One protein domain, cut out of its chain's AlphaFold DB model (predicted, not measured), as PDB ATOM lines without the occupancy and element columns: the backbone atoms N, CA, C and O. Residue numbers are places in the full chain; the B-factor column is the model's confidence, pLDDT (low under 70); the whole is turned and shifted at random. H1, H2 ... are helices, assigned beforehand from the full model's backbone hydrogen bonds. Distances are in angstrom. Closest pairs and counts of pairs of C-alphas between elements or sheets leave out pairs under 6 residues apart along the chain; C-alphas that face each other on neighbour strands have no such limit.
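Overview. This is residues 289 to 366 of the 445 residues of an uncharacterized protein of Polyangiaceae bacterium (UniProt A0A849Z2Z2). Three helices, H1, H2 and H3, stand side by side in an up-and-down bundle, their centres making a triangle, and a fourth helix, H4, crosses over H1 on the side away from H2. H1 is in the middle, between the H2 and H3 pair and H4. The printed part has 78 residues with four named helices, in the order H1, H2, H3, H4, and no named strand; its class is all helix. It is compact, with a radius of gyration of the C-alphas of 12.1 A, and its C-alphas span 36 by 28 by 19 A.

Arrangement. H1, residues 289 to 300, is the hub and touches three helices. H2, residues 307 to 321, touches H1, the closest C-alphas being those of Ile 296 and Leu 313 at 6.1 A. The two form a helical hairpin, at a shallow tilt of 31 degrees, opposite ways. H3, residues 328 to 344, touches H2 at a shallow tilt of 21 degrees, opposite ways, with the C-alphas of Leu 309 and Thr 341 closest at 5.8 A; this is a second helical hairpin. H3 also touches H1, the same way at a shallow tilt of 22 degrees, with the C-alphas of Leu 292 and Ala 335 closest at 5.8 A. These three are the bundle, up and down: each runs against the one before it in the chain. H4, residues 353 to 364, touches H1 at a steep tilt of 48 degrees, opposite ways, with the C-alphas of Ala 294 and Val 358 closest at 5.4 A. H3 and H4 are close but not clearly touching, the C-alphas of Arg 339 and Leu 354 being closest at 7.8 A. H2 and H4 are apart. In H1, H2, H3 and H4 every O i to N i+4 pair is within hydrogen-bond range.

Along the chain. H1 begins at C-alpha 289, at (133.269, 135.375, 188.992), and is 16.4 A from first to last C-alpha. H2 is 21.0 A long. H3, the longest helix with 17 residues, covers 24.6 A and begins at C-alpha 328, at (129.438, 132.439, 182.618). H4 is 16.5 A long and ends at C-alpha 364, at (139.473, 131.076, 203.114).

Size, cuts and confidence. The two C-alphas farthest apart are those of Gly 324 and Gly 348, at 36.9 A. The C-alphas of Val 289 and Arg 366, the first and last printed, are 13.4 A apart. The printed part has no cut. The links H1 to H2, H2 to H3 and H3 to H4 are short, with 6, 6 and 8 residues. The mean pLDDT of the printed part is 96.1, and no printed residue is under 70.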
ATOM      1  N   VAL A 289     132.858 133.963 189.007       96.94
ATOM      2  CA  VAL A 289     133.269 135.375 188.992       96.94
ATOM      3  C   VAL A 289     134.264 135.634 190.116       96.94
ATOM      4  O   VAL A 289     135.322 136.216 189.879       96.94
ATOM      5  N   GLU A 290     133.977 135.140 191.321       97.62
ATOM      6  CA  GLU A 290     134.916 135.216 192.447       97.62
ATOM      7  C   GLU A 290     136.204 134.432 192.157       97.62
ATOM      8  O   GLU A 290     137.303 134.888 192.471       97.62
ATOM      9  N   SER A 291     136.101 133.297 191.461       98.00
ATOM     10  CA  SER A 291     137.265 132.531 191.004       98.00
ATOM     11  C   SER A 291     138.135 133.330 190.034       98.00
ATOM     12  O   SER A 291     139.362 133.318 190.153       98.00
ATOM     13  N   LEU A 292     137.524 134.062 189.096       98.00
ATOM     14  CA  LEU A 292     138.250 134.939 188.181       98.00
ATOM     15  C   LEU A 292     138.896 136.122 188.921       98.00
ATOM     16  O   LEU A 292     140.046 136.447 188.630       98.00
ATOM     17  N   ARG A 293     138.224 136.718 189.918       98.12
ATOM     18  CA  ARG A 293     138.805 137.765 190.788       98.12
ATOM     19  C   ARG A 293     140.049 137.275 191.517       98.12
ATOM     20  O   ARG A 293     141.095 137.924 191.458       98.12
ATOM     21  N   ALA A 294     139.953 136.116 192.161       98.38
ATOM     22  CA  ALA A 294     141.074 135.498 192.856       98.38
ATOM     23  C   ALA A 294     142.233 135.188 191.891       98.38
ATOM     24  O   ALA A 294     143.396 135.432 192.217       98.38
ATOM     25  N   LEU A 295     141.926 134.717 190.678       98.56
ATOM     26  CA  LEU A 295     142.924 134.437 189.645       98.56
ATOM     27  C   LEU A 295     143.630 135.707 189.153       98.56
ATOM     28  O   LEU A 295     144.856 135.705 189.031       98.56
ATOM     29  N   ILE A 296     142.884 136.791 188.913       98.44
ATOM     30  CA  ILE A 296     143.443 138.101 188.550       98.44
ATOM     31  C   ILE A 296     144.380 138.591 189.654       98.44
ATOM     32  O   ILE A 296     145.515 138.978 189.372       98.44
ATOM     33  N   SER A 297     143.931 138.522 190.910       98.38
ATOM     34  CA  SER A 297     144.723 138.928 192.072       98.38
ATOM     35  C   SER A 297     146.037 138.144 192.163       98.38
ATOM     36  O   SER A 297     147.112 138.747 192.171       98.38
ATOM     37  N   ALA A 298     145.984 136.809 192.103       98.00
ATOM     38  CA  ALA A 298     147.167 135.950 192.189       98.00
ATOM     39  C   ALA A 298     148.152 136.159 191.021       98.00
ATOM     40  O   ALA A 298     149.369 136.163 191.218       98.00
ATOM     41  N   ALA A 299     147.646 136.354 189.799       98.12
ATOM     42  CA  ALA A 299     148.472 136.563 188.612       98.12
ATOM     43  C   ALA A 299     149.033 137.996 188.493       98.12
ATOM     44  O   ALA A 299     150.030 138.203 187.796       98.12
ATOM     45  N   SER A 300     148.449 138.982 189.180       98.06
ATOM     46  CA  SER A 300     148.836 140.400 189.078       98.06
ATOM     47  C   SER A 300     150.310 140.667 189.413       98.06
ATOM     48  O   SER A 300     150.964 141.465 188.738       98.06
ATOM     49  N   HIS A 301     150.882 139.932 190.373       97.25
ATOM     50  CA  HIS A 301     152.291 140.044 190.778       97.25
ATOM     51  C   HIS A 301     153.285 139.745 189.649       97.25
ATOM     52  O   HIS A 301     154.452 140.130 189.709       97.25
ATOM     53  N   PHE A 302     152.819 139.065 188.606       97.25
ATOM     54  CA  PHE A 302     153.619 138.612 187.482       97.25
ATOM     55  C   PHE A 302     153.432 139.446 186.212       97.25
ATOM     56  O   PHE A 302     154.206 139.294 185.264       97.25
ATOM     57  N   ALA A 303     152.431 140.327 186.194       97.50
ATOM     58  CA  ALA A 303     152.114 141.186 185.060       97.50
ATOM     59  C   ALA A 303     153.278 142.103 184.616       97.50
ATOM     60  O   ALA A 303     153.449 142.274 183.409       97.50
ATOM     61  N   PRO A 304     154.130 142.662 185.508       97.62
ATOM     62  CA  PRO A 304     155.218 143.547 185.076       97.62
ATOM     63  C   PRO A 304     156.269 142.877 184.179       97.62
ATOM     64  O   PRO A 304     156.896 143.554 183.369       97.62
ATOM     65  N   ALA A 305     156.466 141.562 184.317       96.69
ATOM     66  CA  ALA A 305     157.458 140.805 183.554       96.69
ATOM     67  C   ALA A 305     156.913 140.253 182.224       96.69
ATOM     68  O   ALA A 305     157.693 139.834 181.371       96.69
ATOM     69  N   ASP A 306     155.591 140.239 182.039       97.44
ATOM     70  CA  ASP A 306     154.929 139.628 180.888       97.44
ATOM     71  C   ASP A 306     153.797 140.524 180.374       97.44
ATOM     72  O   ASP A 306     152.687 140.551 180.911       97.44
ATOM     73  N   LYS A 307     154.083 141.241 179.278       97.75
ATOM     74  CA  LYS A 307     153.128 142.149 178.636       97.75
ATOM     75  C   LYS A 307     151.848 141.432 178.193       97.75
ATOM     76  O   LYS A 307     150.771 141.993 178.346       97.75
ATOM     77  N   LYS A 308     151.945 140.198 177.681       98.00
ATOM     78  CA  LYS A 308     150.763 139.460 177.205       98.00
ATOM     79  C   LYS A 308     149.850 139.100 178.368       98.00
ATOM     80  O   LYS A 308     148.638 139.243 178.253       98.00
ATOM     81  N   LEU A 309     150.429 138.662 179.489       97.88
ATOM     82  CA  LEU A 309     149.657 138.387 180.698       97.88
ATOM     83  C   LEU A 309     148.969 139.656 181.205       97.88
ATOM     84  O   LEU A 309     147.784 139.605 181.516       97.88
ATOM     85  N   LYS A 310     149.683 140.786 181.240       98.31
ATOM     86  CA  LYS A 310     149.108 142.071 181.649       98.31
ATOM     87  C   LYS A 310     147.886 142.450 180.808       98.31
ATOM     88  O   LYS A 310     146.834 142.713 181.379       98.31
ATOM     89  N   ASP A 311     148.000 142.402 179.482       98.44
ATOM     90  CA  ASP A 311     146.902 142.768 178.579       98.44
ATOM     91  C   ASP A 311     145.653 141.884 178.814       98.44
ATOM     92  O   ASP A 311     144.520 142.366 178.798       98.44
ATOM     93  N   VAL A 312     145.846 140.584 179.085       98.44
ATOM     94  CA  VAL A 312     144.748 139.656 179.416       98.44
ATOM     95  C   VAL A 312     144.135 139.964 180.787       98.44
ATOM     96  O   VAL A 312     142.913 139.907 180.925       98.44
ATOM     97  N   LEU A 313     144.956 140.285 181.791       98.44
ATOM     98  CA  LEU A 313     144.491 140.637 183.135       98.44
ATOM     99  C   LEU A 313     143.695 141.942 183.142       98.44
ATOM    100  O   LEU A 313     142.659 142.005 183.803       98.44
ATOM    101  N   ASP A 314     144.130 142.950 182.386       98.25
ATOM    102  CA  ASP A 314     143.429 144.230 182.270       98.25
ATOM    103  C   ASP A 314     142.040 144.027 181.632       98.25
ATOM    104  O   ASP A 314     141.035 144.507 182.161       98.25
ATOM    105  N   ALA A 315     141.946 143.226 180.562       97.56
ATOM    106  CA  ALA A 315     140.669 142.888 179.920       97.56
ATOM    107  C   ALA A 315     139.729 142.072 180.834       97.56
ATOM    108  O   ALA A 315     138.523 142.332 180.898       97.56
ATOM    109  N   ALA A 316     140.272 141.097 181.569       97.50
ATOM    110  CA  ALA A 316     139.493 140.309 182.521       97.50
ATOM    111  C   ALA A 316     138.996 141.168 183.698       97.50
ATOM    112  O   ALA A 316     137.851 141.029 184.123       97.50
ATOM    113  N   SER A 317     139.823 142.099 184.187       97.06
ATOM    114  CA  SER A 317     139.466 143.018 185.277       97.06
ATOM    115  C   SER A 317     138.339 143.968 184.883       97.06
ATOM    116  O   SER A 317     137.432 144.191 185.680       97.06
ATOM    117  N   GLN A 318     138.353 144.481 183.647       96.06
ATOM    118  CA  GLN A 318     137.253 145.289 183.107       96.06
ATOM    119  C   GLN A 318     135.942 144.499 183.092       96.06
ATOM    120  O   GLN A 318     134.930 144.980 183.589       96.06
ATOM    121  N   THR A 319     135.989 143.248 182.626       95.50
ATOM    122  CA  THR A 319     134.812 142.366 182.559       95.50
ATOM    123  C   THR A 319     134.203 142.106 183.942       95.50
ATOM    124  O   THR A 319     132.991 142.032 184.086       95.50
ATOM    125  N   VAL A 320     135.035 141.958 184.974       95.44
ATOM    126  CA  VAL A 320     134.596 141.654 186.346       95.44
ATOM    127  C   VAL A 320     134.148 142.897 187.129       95.44
ATOM    128  O   VAL A 320     133.415 142.768 188.116       95.44
ATOM    129  N   GLY A 321     134.617 144.082 186.727       91.44
ATOM    130  CA  GLY A 321     134.248 145.370 187.320       91.44
ATOM    131  C   GLY A 321     132.890 145.899 186.856       91.44
ATOM    132  O   GLY A 321     132.305 146.744 187.527       91.44
ATOM    133  N   GLU A 322     132.366 145.391 185.740       88.00
ATOM    134  CA  GLU A 322     130.988 145.639 185.329       88.00
ATOM    135  C   GLU A 322     130.053 144.891 186.290       88.00
ATOM    136  O   GLU A 322     129.867 143.679 186.191       88.00
ATOM    137  N   GLU A 323     129.493 145.612 187.268       74.50
ATOM    138  CA  GLU A 323     128.477 145.116 188.204       74.50
ATOM    139  C   GLU A 323     127.170 144.806 187.447       74.50
ATOM    140  O   GLU A 323     126.179 145.530 187.488       74.50
ATOM    141  N   GLY A 324     127.184 143.722 186.678       72.00
ATOM    142  CA  GLY A 324     126.105 143.270 185.816       72.00
ATOM    143  C   GLY A 324     126.416 141.861 185.331       72.00
ATOM    144  O   GLY A 324     127.574 141.486 185.214       72.00
ATOM    145  N   ARG A 325     125.380 141.040 185.128       77.38
ATOM    146  CA  ARG A 325     125.468 139.597 184.829       77.38
ATOM    147  C   ARG A 325     126.458 139.280 183.695       77.38
ATOM    148  O   ARG A 325     126.063 139.199 182.532       77.38
ATOM    149  N   VAL A 326     127.723 139.045 184.038       93.38
ATOM    150  CA  VAL A 326     128.726 138.551 183.097       93.38
ATOM    151  C   VAL A 326     128.304 137.150 182.668       93.38
ATOM    152  O   VAL A 326     127.978 136.305 183.504       93.38
ATOM    153  N   ALA A 327     128.291 136.897 181.360       94.00
ATOM    154  CA  ALA A 327     127.978 135.574 180.838       94.00
ATOM    155  C   ALA A 327     128.983 134.542 181.399       94.00
ATOM    156  O   ALA A 327     130.189 134.742 181.229       94.00
ATOM    157  N   PRO A 328     128.536 133.424 182.009       92.12
ATOM    158  CA  PRO A 328     129.438 132.439 182.618       92.12
ATOM    159  C   PRO A 328     130.526 131.925 181.664       92.12
ATOM    160  O   PRO A 328     131.695 131.851 182.031       92.12
ATOM    161  N   ALA A 329     130.171 131.695 180.396       94.31
ATOM    162  CA  ALA A 329     131.114 131.270 179.361       94.31
ATOM    163  C   ALA A 329     132.258 132.278 179.133       94.31
ATOM    164  O   ALA A 329     133.396 131.889 178.862       94.31
ATOM    165  N   LEU A 330     131.984 133.582 179.262       96.44
ATOM    166  CA  LEU A 330     133.007 134.617 179.122       96.44
ATOM    167  C   LEU A 330     133.996 134.568 180.293       96.44
ATOM    168  O   LEU A 330     135.206 134.612 180.069       96.44
ATOM    169  N   VAL A 331     133.489 134.402 181.520       96.88
ATOM    170  CA  VAL A 331     134.299 134.265 182.744       96.88
ATOM    171  C   VAL A 331     135.257 133.079 182.630       96.88
ATOM    172  O   VAL A 331     136.464 133.224 182.839       96.88
ATOM    173  N   GLU A 332     134.745 131.919 182.216       96.56
ATOM    174  CA  GLU A 332     135.544 130.707 182.009       96.56
ATOM    175  C   GLU A 332     136.593 130.879 180.901       96.56
ATOM    176  O   GLU A 332     137.734 130.418 181.037       96.56
ATOM    177  N   SER A 333     136.246 131.590 179.822       97.75
ATOM    178  CA  SER A 333     137.178 131.869 178.726       97.75
ATOM    179  C   SER A 333     138.362 132.735 179.180       97.75
ATOM    180  O   SER A 333     139.509 132.440 178.831       97.75
ATOM    181  N   PHE A 334     138.120 133.753 180.018       98.31
ATOM    182  CA  PHE A 334     139.183 134.581 180.590       98.31
ATOM    183  C   PHE A 334     140.027 133.804 181.593       98.31
ATOM    184  O   PHE A 334     141.254 133.873 181.519       98.31
ATOM    185  N   ALA A 335     139.404 133.011 182.468       98.00
ATOM    186  CA  ALA A 335     140.133 132.158 183.400       98.00
ATOM    187  C   ALA A 335     141.081 131.199 182.657       98.00
ATOM    188  O   ALA A 335     142.261 131.081 182.997       98.00
ATOM    189  N   THR A 336     140.597 130.581 181.577       98.19
ATOM    190  CA  THR A 336     141.397 129.701 180.715       98.19
ATOM    191  C   THR A 336     142.547 130.456 180.048       98.19
ATOM    192  O   THR A 336     143.690 129.994 180.084       98.19
ATOM    193  N   ARG A 337     142.286 131.644 179.488       98.38
ATOM    194  CA  ARG A 337     143.312 132.466 178.827       98.38
ATOM    195  C   ARG A 337     144.397 132.935 179.798       98.38
ATOM    196  O   ARG A 337     145.573 132.919 179.431       98.38
ATOM    197  N   ILE A 338     144.036 133.313 181.026       98.25
ATOM    198  CA  ILE A 338     145.002 133.682 182.072       98.25
ATOM    199  C   ILE A 338     145.895 132.483 182.405       98.25
ATOM    200  O   ILE A 338     147.116 132.622 182.356       98.25
ATOM    201  N   ARG A 339     145.318 131.298 182.658       98.19
ATOM    202  CA  ARG A 339     146.093 130.075 182.944       98.19
ATOM    203  C   ARG A 339     147.053 129.720 181.808       98.19
ATOM    204  O   ARG A 339     148.233 129.488 182.056       98.19
ATOM    205  N   GLN A 340     146.575 129.729 180.563       97.88
ATOM    206  CA  GLN A 340     147.395 129.428 179.385       97.88
ATOM    207  C   GLN A 340     148.544 130.429 179.212       97.88
ATOM    208  O   GLN A 340     149.692 130.033 179.007       97.88
ATOM    209  N   THR A 341     148.254 131.727 179.338       97.81
ATOM    210  CA  THR A 341     149.272 132.780 179.207       97.81
ATOM    211  C   THR A 341     150.301 132.667 180.328       97.81
ATOM    212  O   THR A 341     151.504 132.703 180.071       97.81
ATOM    213  N   PHE A 342     149.849 132.426 181.562       97.38
ATOM    214  CA  PHE A 342     150.725 132.226 182.710       97.38
ATOM    215  C   PHE A 342     151.664 131.028 182.530       97.38
ATOM    216  O   PHE A 342     152.861 131.183 182.770       97.38
ATOM    217  N   ALA A 343     151.141 129.884 182.069       96.94
ATOM    218  CA  ALA A 343     151.902 128.655 181.836       96.94
ATOM    219  C   ALA A 343     152.924 128.778 180.692       96.94
ATOM    220  O   ALA A 343     153.948 128.100 180.702       96.94
ATOM    221  N   SER A 344     152.667 129.649 179.712       96.38
ATOM    222  CA  SER A 344     153.577 129.873 178.580       96.38
ATOM    223  C   SER A 344     154.809 130.722 178.922       96.38
ATOM    224  O   SER A 344     155.784 130.732 178.170       96.38
ATOM    225  N   SER A 345     154.780 131.444 180.045       94.25
ATOM    226  CA  SER A 345     155.876 132.317 180.461       94.25
ATOM    227  C   SER A 345     156.908 131.536 181.280       94.25
ATOM    228  O   SER A 345     156.528 130.811 182.201       94.25
ATOM    229  N   PRO A 346     158.219 131.725 181.045       92.19
ATOM    230  CA  PRO A 346     159.252 131.129 181.884       92.19
ATOM    231  C   PRO A 346     159.200 131.766 183.277       92.19
ATOM    232  O   PRO A 346     159.492 132.951 183.445       92.19
ATOM    233  N   ARG A 347     158.780 130.996 184.284       91.12
ATOM    234  CA  ARG A 347     158.642 131.454 185.673       91.12
ATOM    235  C   ARG A 347     159.366 130.498 186.615       91.12
ATOM    236  O   ARG A 347     159.428 129.303 186.363       91.12
ATOM    237  N   GLY A 348     159.882 131.029 187.721       95.38
ATOM    238  CA  GLY A 348     160.530 130.249 188.784       95.38
ATOM    239  C   GLY A 348     159.560 129.646 189.806       95.38
ATOM    240  O   GLY A 348     159.954 129.442 190.949       95.38
ATOM    241  N   VAL A 349     158.292 129.434 189.440       97.12
ATOM    242  CA  VAL A 349     157.250 128.890 190.333       97.12
ATOM    243  C   VAL A 349     156.731 127.555 189.812       97.12
ATOM    244  O   VAL A 349     156.898 127.233 188.637       97.12
ATOM    245  N   ALA A 350     156.099 126.780 190.694       96.56
ATOM    246  CA  ALA A 350     155.484 125.510 190.332       96.56
ATOM    247  C   ALA A 350     154.325 125.709 189.327       96.56
ATOM    248  O   ALA A 350     153.646 126.741 189.375       96.56
ATOM    249  N   PRO A 351     154.078 124.745 188.420       91.56
ATOM    250  CA  PRO A 351     153.042 124.870 187.389       91.56
ATOM    251  C   PRO A 351     151.618 124.990 187.961       91.56
ATOM    252  O   PRO A 351     150.758 125.591 187.327       91.56
ATOM    253  N   ASP A 352     151.382 124.473 189.167       96.38
ATOM    254  CA  ASP A 352     150.114 124.485 189.909       96.38
ATOM    255  C   ASP A 352     149.985 125.663 190.897       96.38
ATOM    256  O   ASP A 352     149.020 125.741 191.666       96.38
ATOM    257  N   TYR A 353     150.946 126.596 190.892       97.69
ATOM    258  CA  TYR A 353     150.995 127.718 191.832       97.69
ATOM    259  C   TYR A 353     149.720 128.572 191.804       97.69
ATOM    260  O   TYR A 353     149.179 128.901 192.865       97.69
ATOM    261  N   LEU A 354     149.234 128.928 190.607       97.38
ATOM    262  CA  LEU A 354     148.033 129.754 190.468       97.38
ATOM    263  C   LEU A 354     146.805 129.040 191.024       97.38
ATOM    264  O   LEU A 354     146.125 129.604 191.874       97.38
ATOM    265  N   ASP A 355     146.546 127.807 190.590       97.62
ATOM    266  CA  ASP A 355     145.346 127.079 191.003       97.62
ATOM    267  C   ASP A 355     145.344 126.814 192.516       97.62
ATOM    268  O   ASP A 355     144.326 127.031 193.171       97.62
ATOM    269  N   THR A 356     146.497 126.475 193.105       97.81
ATOM    270  CA  THR A 356     146.630 126.288 194.561       97.81
ATOM    271  C   THR A 356     146.392 127.587 195.341       97.81
ATOM    272  O   THR A 356     145.762 127.574 196.402       97.81
ATOM    273  N   THR A 357     146.897 128.717 194.837       98.38
ATOM    274  CA  THR A 357     146.736 130.032 195.483       98.38
ATOM    275  C   THR A 357     145.287 130.506 195.405       98.38
ATOM    276  O   THR A 357     144.730 130.947 196.411       98.38
ATOM    277  N   VAL A 358     144.661 130.355 194.236       98.44
ATOM    278  CA  VAL A 358     143.256 130.699 193.995       98.44
ATOM    279  C   VAL A 358     142.330 129.839 194.844       98.44
ATOM    280  O   VAL A 358     141.490 130.379 195.556       98.44
ATOM    281  N   GLU A 359     142.511 128.517 194.838       98.12
ATOM    282  CA  GLU A 359     141.694 127.607 195.645       98.12
ATOM    283  C   GLU A 359     141.783 127.948 197.138       98.12
ATOM    284  O   GLU A 359     140.762 128.028 197.820       98.12
ATOM    285  N   ARG A 360     142.990 128.228 197.648       98.44
ATOM    286  CA  ARG A 360     143.174 128.638 199.045       98.44
ATOM    287  C   ARG A 360     142.461 129.950 199.362       98.44
ATOM    288  O   ARG A 360     141.846 130.040 200.426       98.44
ATOM    289  N   ALA A 361     142.544 130.947 198.481       98.44
ATOM    290  CA  ALA A 361     141.859 132.225 198.664       98.44
ATOM    291  C   ALA A 361     140.333 132.030 198.719       98.44
ATOM    292  O   ALA A 361     139.698 132.439 199.690       98.44
ATOM    293  N   LEU A 362     139.766 131.293 197.757       98.50
ATOM    294  CA  LEU A 362     138.325 131.022 197.679       98.50
ATOM    295  C   LEU A 362     137.800 130.225 198.878       98.50
ATOM    296  O   LEU A 362     136.718 130.528 199.380       98.50
ATOM    297  N   LEU A 363     138.558 129.235 199.363       98.19
ATOM    298  CA  LEU A 363     138.209 128.485 200.574       98.19
ATOM    299  C   LEU A 363     138.244 129.374 201.815       98.19
ATOM    300  O   LEU A 363     137.321 129.327 202.625       98.19
ATOM    301  N   THR A 364     139.293 130.187 201.956       98.19
ATOM    302  CA  THR A 364     139.473 131.076 203.114       98.19
ATOM    303  C   THR A 364     138.345 132.104 203.199       98.19
ATOM    304  O   THR A 364     137.823 132.355 204.281       98.19
ATOM    305  N   GLU A 365     137.928 132.647 202.056       98.12
ATOM    306  CA  GLU A 365     136.827 133.608 201.950       98.12
ATOM    307  C   GLU A 365     135.444 132.955 201.775       98.12
ATOM    308  O   GLU A 365     134.441 133.660 201.665       98.12
ATOM    309  N   ARG A 366     135.377 131.615 201.736       98.38
ATOM    310  CA  ARG A 366     134.143 130.822 201.585       98.38
ATOM    311  C   ARG A 366     133.292 131.243 200.373       98.38
ATOM    312  O   ARG A 366     132.062 131.267 200.436       98.38
TER     313      ARG A 366